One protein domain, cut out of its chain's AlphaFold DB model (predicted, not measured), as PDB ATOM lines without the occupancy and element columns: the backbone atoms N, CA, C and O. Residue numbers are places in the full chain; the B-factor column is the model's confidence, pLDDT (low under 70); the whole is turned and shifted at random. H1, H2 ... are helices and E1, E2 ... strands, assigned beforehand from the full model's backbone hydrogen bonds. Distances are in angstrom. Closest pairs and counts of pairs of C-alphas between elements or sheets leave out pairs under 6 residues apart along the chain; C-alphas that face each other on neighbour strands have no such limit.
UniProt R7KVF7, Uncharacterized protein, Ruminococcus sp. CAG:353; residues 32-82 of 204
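Overview. This is residues 32 to 82 of the 204 residues of an uncharacterized protein of Ruminococcus sp. CAG:353 (UniProt R7KVF7). A strongly twisted sheet of three strands has one helix, H1, running across one face, and a very short helix, H2, follows E3 at the end of the printed part. The strands go back and forth as two successive hairpins, in the order E1, E2, E3, with antiparallel neighbours. The printed part has 51 residues, with two named helices and three named strands in the order H1, E1, E2, E3, H2; the class is mixed, helices and strands. It is compact, with a radius of gyration of the C-alphas of 10.9 A and spans of 28 by 22 by 13 A.

Arrangement. H1, residues 32 to 45, is on the sheet of E1, residues 52 to 58, E2, residues 61 to 68, and E3, residues 71 to 75, making two layers, a helix on one face of a sheet. Its height over the sheet is 7.4 A. It lies over E3, but only just, with 3 of its C-alphas falling on that strand, and runs across the strands, at 67 degrees to E3 on the local plane. The closest C-alphas of H1 and E1 are those of Thr 35 and Ile 56, 7.5 A apart. The strands form a meander, each the antiparallel neighbour of the one before. In the hairpin of E1 and E2, N 54 and O 65 are 2.8 A apart, within hydrogen-bond range; in that of E2 and E3, N 75 and O 64 are 2.8 A apart, also within range. H2, residues 77 to 81, only grazes the sheet and is apart from H1. In H1 and H2 every O i to N i+4 pair is within hydrogen-bond range.

Along the chain. H1 begins at C-alpha 32 (95.202, -11.551, -70.017) and is 20.0 A long. E1 measures 19.4 A, E2 22.5 A and E3 12.6 A. H2, 6.1 A long, ends at C-alpha 81 (95.495, 0.731, -87.685).

Size, cuts and confidence. The two C-alphas farthest apart are those of Ser 45 and Asn 82, 30.8 A. The printed part has no cut and no long link. The mean pLDDT of the printed part is 87.7, and no printed residue is under 70.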
ATOM      1  N   ALA A  32      94.004 -11.103 -69.311       85.31
ATOM      2  CA  ALA A  32      95.202 -11.551 -70.017       85.31
ATOM      3  C   ALA A  32      95.276 -13.085 -70.120       85.31
ATOM      4  O   ALA A  32      95.568 -13.623 -71.190       85.31
ATOM      5  N   GLU A  33      94.960 -13.806 -69.043       88.00
ATOM      6  CA  GLU A  33      94.953 -15.273 -69.035       88.00
ATOM      7  C   GLU A  33      93.849 -15.836 -69.929       88.00
ATOM      8  O   GLU A  33      94.093 -16.761 -70.710       88.00
ATOM      9  N   LEU A  34      92.652 -15.243 -69.876       87.62
ATOM     10  CA  LEU A  34      91.546 -15.604 -70.766       87.62
ATOM     11  C   LEU A  34      91.920 -15.394 -72.240       87.62
ATOM     12  O   LEU A  34      91.651 -16.263 -73.073       87.62
ATOM     13  N   THR A  35      92.613 -14.295 -72.551       89.31
ATOM     14  CA  THR A  35      93.095 -13.984 -73.905       89.31
ATOM     15  C   THR A  35      94.058 -15.061 -74.415       89.31
ATOM     16  O   THR A  35      93.893 -15.585 -75.518       89.31
ATOM     17  N   VAL A  36      95.042 -15.457 -73.599       89.31
ATOM     18  CA  VAL A  36      96.017 -16.504 -73.957       89.31
ATOM     19  C   VAL A  36      95.333 -17.860 -74.145       89.31
ATOM     20  O   VAL A  36      95.623 -18.576 -75.109       89.31
ATOM     21  N   LYS A  37      94.387 -18.216 -73.268       88.50
ATOM     22  CA  LYS A  37      93.606 -19.454 -73.406       88.50
ATOM     23  C   LYS A  37      92.784 -19.459 -74.698       88.50
ATOM     24  O   LYS A  37      92.767 -20.475 -75.396       88.50
ATOM     25  N   ALA A  38      92.158 -18.339 -75.054       87.94
ATOM     26  CA  ALA A  38      91.405 -18.198 -76.299       87.94
ATOM     27  C   ALA A  38      92.303 -18.349 -77.540       87.94
ATOM     28  O   ALA A  38      91.972 -19.122 -78.442       87.94
ATOM     29  N   LEU A  39      93.465 -17.689 -77.555       90.69
ATOM     30  CA  LEU A  39      94.461 -17.797 -78.627       90.69
ATOM     31  C   LEU A  39      94.944 -19.238 -78.829       90.69
ATOM     32  O   LEU A  39      94.949 -19.747 -79.952       90.69
ATOM     33  N   ASN A  40      95.288 -19.927 -77.740       90.19
ATOM     34  CA  ASN A  40      95.742 -21.317 -77.790       90.19
ATOM     35  C   ASN A  40      94.631 -22.269 -78.246       90.19
ATOM     36  O   ASN A  40      94.870 -23.146 -79.076       90.19
ATOM     37  N   LYS A  41      93.396 -22.070 -77.770       89.12
ATOM     38  CA  LYS A  41      92.234 -22.828 -78.250       89.12
ATOM     39  C   LYS A  41      92.036 -22.631 -79.754       89.12
ATOM     40  O   LYS A  41      91.824 -23.608 -80.470       89.12
ATOM     41  N   TYR A  42      92.148 -21.393 -80.237       88.31
ATOM     42  CA  TYR A  42      92.005 -21.078 -81.656       88.31
ATOM     43  C   TYR A  42      93.097 -21.750 -82.499       88.31
ATOM     44  O   TYR A  42      92.760 -22.467 -83.443       88.31
ATOM     45  N   LYS A  43      94.369 -21.632 -82.088       89.00
ATOM     46  CA  LYS A  43      95.530 -22.310 -82.700       89.00
ATOM     47  C   LYS A  43      95.360 -23.829 -82.786       89.00
ATOM     48  O   LYS A  43      95.711 -24.426 -83.792       89.00
ATOM     49  N   ASN A  44      94.826 -24.456 -81.741       87.44
ATOM     50  CA  ASN A  44      94.655 -25.911 -81.708       87.44
ATOM     51  C   ASN A  44      93.456 -26.381 -82.542       87.44
ATOM     52  O   ASN A  44      93.446 -27.503 -83.037       87.44
ATOM     53  N   SER A  45      92.441 -25.530 -82.700       87.88
ATOM     54  CA  SER A  45      91.234 -25.855 -83.469       87.88
ATOM     55  C   SER A  45      91.369 -25.615 -84.976       87.88
ATOM     56  O   SER A  45      90.566 -26.139 -85.748       87.88
ATOM     57  N   ARG A  46      92.334 -24.793 -85.408       82.56
ATOM     58  CA  ARG A  46      92.485 -24.360 -86.803       82.56
ATOM     59  C   ARG A  46      93.948 -24.237 -87.192       82.56
ATOM     60  O   ARG A  46      94.765 -23.751 -86.422       82.56
ATOM     61  N   GLN A  47      94.255 -24.569 -88.442       85.44
ATOM     62  CA  GLN A  47      95.562 -24.266 -89.009       85.44
ATOM     63  C   GLN A  47      95.655 -22.765 -89.311       85.44
ATOM     64  O   GLN A  47      94.947 -22.249 -90.176       85.44
ATOM     65  N   LEU A  48      96.519 -22.067 -88.577       87.19
ATOM     66  CA  LEU A  48      96.839 -20.665 -88.824       87.19
ATOM     67  C   LEU A  48      97.953 -20.563 -89.862       87.19
ATOM     68  O   LEU A  48      98.972 -21.246 -89.753       87.19
ATOM     69  N   LEU A  49      97.756 -19.698 -90.856       90.06
ATOM     70  CA  LEU A  49      98.822 -19.319 -91.775       90.06
ATOM     71  C   LEU A  49      99.799 -18.388 -91.061       90.06
ATOM     72  O   LEU A  49      99.402 -17.589 -90.209       90.06
ATOM     73  N   ASP A  50     101.070 -18.479 -91.428       90.75
ATOM     74  CA  ASP A  50     102.083 -17.567 -90.914       90.75
ATOM     75  C   ASP A  50     101.726 -16.109 -91.258       90.75
ATOM     76  O   ASP A  50     101.172 -15.828 -92.325       90.75
ATOM     77  N   LYS A  51     102.007 -15.189 -90.330       89.94
ATOM     78  CA  LYS A  51     101.654 -13.757 -90.378       89.94
ATOM     79  C   LYS A  51     100.153 -13.447 -90.354       89.94
ATOM     80  O   LYS A  51      99.734 -12.365 -90.766       89.94
ATOM     81  N   THR A  52      99.327 -14.363 -89.845       91.19
ATOM     82  CA  THR A  52      97.894 -14.098 -89.631       91.19
ATOM     83  C   THR A  52      97.700 -13.115 -88.478       91.19
ATOM     84  O   THR A  52      98.177 -13.362 -87.373       91.19
ATOM     85  N   VAL A  53      96.954 -12.032 -88.707       91.06
ATOM     86  CA  VAL A  53      96.545 -11.095 -87.648       91.06
ATOM     87  C   VAL A  53      95.208 -11.535 -87.061       91.06
ATOM     88  O   VAL A  53      94.270 -11.853 -87.792       91.06
ATOM     89  N   ILE A  54      95.129 -11.560 -85.735       91.69
ATOM     90  CA  ILE A  54      93.959 -11.949 -84.956       91.69
ATOM     91  C   ILE A  54      93.537 -10.761 -84.101       91.69
ATOM     92  O   ILE A  54      94.340 -10.191 -83.363       91.69
ATOM     93  N   GLU A  55      92.257 -10.423 -84.195       91.06
ATOM     94  CA  GLU A  55      91.610  -9.438 -83.342       91.06
ATOM     95  C   GLU A  55      90.819 -10.150 -82.248       91.06
ATOM     96  O   GLU A  55      90.041 -11.066 -82.522       91.06
ATOM     97  N   ILE A  56      91.035  -9.733 -81.003       88.88
ATOM     98  CA  ILE A  56      90.347 -10.258 -79.826       88.88
ATOM     99  C   ILE A  56      89.599  -9.110 -79.171       88.88
ATOM    100  O   ILE A  56      90.178  -8.071 -78.860       88.88
ATOM    101  N   MET A  57      88.308  -9.323 -78.944       87.81
ATOM    102  CA  MET A  57      87.444  -8.374 -78.258       87.81
ATOM    103  C   MET A  57      87.135  -8.887 -76.854       87.81
ATOM    104  O   MET A  57      86.497  -9.927 -76.701       87.81
ATOM    105  N   HIS A  58      87.572  -8.149 -75.835       83.94
ATOM    106  CA  HIS A  58      87.219  -8.376 -74.434       83.94
ATOM    107  C   HIS A  58      86.429  -7.167 -73.928       83.94
ATOM    108  O   HIS A  58      86.991  -6.107 -73.649       83.94
ATOM    109  N   GLY A  59      85.103  -7.303 -73.854       82.50
ATOM    110  CA  GLY A  59      84.220  -6.168 -73.581       82.50
ATOM    111  C   GLY A  59      84.414  -5.063 -74.626       82.50
ATOM    112  O   GLY A  59      84.211  -5.299 -75.814       82.50
ATOM    113  N   ASN A  60      84.847  -3.879 -74.183       84.56
ATOM    114  CA  ASN A  60      85.152  -2.735 -75.057       84.56
ATOM    115  C   ASN A  60      86.628  -2.661 -75.489       84.56
ATOM    116  O   ASN A  60      86.990  -1.777 -76.264       84.56
ATOM    117  N   ASN A  61      87.482  -3.554 -74.986       85.19
ATOM    118  CA  ASN A  61      88.901  -3.565 -75.312       85.19
ATOM    119  C   ASN A  61      89.141  -4.422 -76.552       85.19
ATOM    120  O   ASN A  61      88.709  -5.576 -76.617       85.19
ATOM    121  N   ILE A  62      89.862  -3.859 -77.518       87.81
ATOM    122  CA  ILE A  62      90.291  -4.563 -78.723       87.81
ATOM    123  C   ILE A  62      91.796  -4.786 -78.624       87.81
ATOM    124  O   ILE A  62      92.560  -3.833 -78.483       87.81
ATOM    125  N   LEU A  63      92.212  -6.046 -78.706       89.25
ATOM    126  CA  LEU A  63      93.609  -6.464 -78.699       89.25
ATOM    127  C   LEU A  63      93.950  -7.092 -80.050       89.25
ATOM    128  O   LEU A  63      93.195  -7.915 -80.567       89.25
ATOM    129  N   LEU A  64      95.098  -6.719 -80.615       91.75
ATOM    130  CA  LEU A  64      95.607  -7.286 -81.861       91.75
ATOM    131  C   LEU A  64      96.831  -8.154 -81.586       91.75
ATOM    132  O   LEU A  64      97.743  -7.749 -80.869       91.75
ATOM    133  N   TYR A  65      96.861  -9.330 -82.202       92.56
ATOM    134  CA  TYR A  65      97.991 -10.251 -82.165       92.56
ATOM    135  C   TYR A  65      98.352 -10.688 -83.579       92.56
ATOM    136  O   TYR A  65      97.465 -10.886 -84.405       92.56
ATOM    137  N   ILE A  66      99.637 -10.885 -83.864       92.81
ATOM    138  CA  ILE A  66     100.089 -11.567 -85.079       92.81
ATOM    139  C   ILE A  66     100.601 -12.954 -84.710       92.81
ATOM    140  O   ILE A  66     101.324 -13.130 -83.730       92.81
ATOM    141  N   TYR A  67     100.180 -13.946 -85.484       92.56
ATOM    142  CA  TYR A  67     100.739 -15.284 -85.443       92.56
ATOM    143  C   TYR A  67     101.971 -15.325 -86.342       92.56
ATOM    144  O   TYR A  67     101.839 -15.219 -87.559       92.56
ATOM    145  N   ASP A  68     103.150 -15.459 -85.747       91.81
ATOM    146  CA  ASP A  68     104.431 -15.518 -86.453       91.81
ATOM    147  C   ASP A  68     105.288 -16.630 -85.843       91.81
ATOM    148  O   ASP A  68     105.419 -16.731 -84.618       91.81
ATOM    149  N   ASN A  69     105.836 -17.505 -86.688       87.19
ATOM    150  CA  ASN A  69     106.717 -18.605 -86.275       87.19
ATOM    151  C   ASN A  69     106.157 -19.478 -85.131       87.19
ATOM    152  O   ASN A  69     106.884 -19.921 -84.241       87.19
ATOM    153  N   GLY A  70     104.846 -19.734 -85.134       85.12
ATOM    154  CA  GLY A  70     104.206 -20.594 -84.135       85.12
ATOM    155  C   GLY A  70     103.773 -19.898 -82.845       85.12
ATOM    156  O   GLY A  70     103.143 -20.554 -82.008       85.12
ATOM    157  N   ASN A  71     104.051 -18.603 -82.688       89.69
ATOM    158  CA  ASN A  71     103.747 -17.831 -81.488       89.69
ATOM    159  C   ASN A  71     102.844 -16.634 -81.793       89.69
ATOM    160  O   ASN A  71     102.791 -16.148 -82.920       89.69
ATOM    161  N   PHE A  72     102.143 -16.156 -80.767       91.88
ATOM    162  CA  PHE A  72     101.361 -14.927 -80.838       91.88
ATOM    163  C   PHE A  72     102.156 -13.775 -80.239       91.88
ATOM    164  O   PHE A  72     102.547 -13.836 -79.074       91.88
ATOM    165  N   THR A  73     102.364 -12.715 -81.011       91.56
ATOM    166  CA  THR A  73     102.964 -11.469 -80.529       91.56
ATOM    167  C   THR A  73     101.918 -10.364 -80.547       91.56
ATOM    168  O   THR A  73     101.156 -10.227 -81.504       91.56
ATOM    169  N   ALA A  74     101.824  -9.609 -79.451       89.94
ATOM    170  CA  ALA A  74     100.896  -8.489 -79.358       89.94
ATOM    171  C   ALA A  74     101.354  -7.364 -80.291       89.94
ATOM    172  O   ALA A  74     102.534  -7.012 -80.319       89.94
ATOM    173  N   ILE A  75     100.412  -6.796 -81.034       89.81
ATOM    174  CA  ILE A  75     100.644  -5.657 -81.914       89.81
ATOM    175  C   ILE A  75     100.044  -4.420 -81.255       89.81
ATOM    176  O   ILE A  75      98.925  -4.463 -80.736       89.81
ATOM    177  N   ASP A  76     100.756  -3.296 -81.322       86.94
ATOM    178  CA  ASP A  76     100.151  -2.015 -80.979       86.94
ATOM    179  C   ASP A  76      98.991  -1.718 -81.937       86.94
ATOM    180  O   ASP A  76      99.175  -1.521 -83.141       86.94
ATOM    181  N   SER A  77      97.785  -1.677 -81.375       82.44
ATOM    182  CA  SER A  77      96.556  -1.454 -82.131       82.44
ATOM    183  C   SER A  77      96.520  -0.080 -82.786       82.44
ATOM    184  O   SER A  77      95.930   0.061 -83.857       82.44
ATOM    185  N   THR A  78      97.165   0.913 -82.176       81.19
ATOM    186  CA  THR A  78      97.196   2.279 -82.704       81.19
ATOM    187  C   THR A  78      98.079   2.333 -83.943       81.19
ATOM    188  O   THR A  78      97.616   2.704 -85.018       81.19
ATOM    189  N   SER A  79      99.327   1.879 -83.827       78.88
ATOM    190  CA  SER A  79     100.271   1.835 -84.942       78.88
ATOM    191  C   SER A  79      99.804   0.925 -86.085       78.88
ATOM    192  O   SER A  79      99.916   1.304 -87.246       78.88
ATOM    193  N   PHE A  80      99.208  -0.236 -85.783       81.50
ATOM    194  CA  PHE A  80      98.736  -1.166 -86.818       81.50
ATOM    195  C   PHE A  80      97.563  -0.619 -87.640       81.50
ATOM    196  O   PHE A  80      97.470  -0.883 -88.838       81.50
ATOM    197  N   ARG A  81      96.649   0.123 -87.003       78.38
ATOM    198  CA  ARG A  81      95.495   0.731 -87.685       78.38
ATOM    199  C   ARG A  81      95.841   2.052 -88.363       78.38
ATOM    200  O   ARG A  81      95.077   2.494 -89.223       78.38
ATOM    201  N   ASN A  82      96.950   2.685 -87.982       78.00
ATOM    202  CA  ASN A  82      97.397   3.906 -88.631       78.00
ATOM    203  C   ASN A  82      97.666   3.647 -90.113       78.00
ATOM    204  O   ASN A  82      98.177   2.603 -90.520       78.00
TER     205      ASN A  82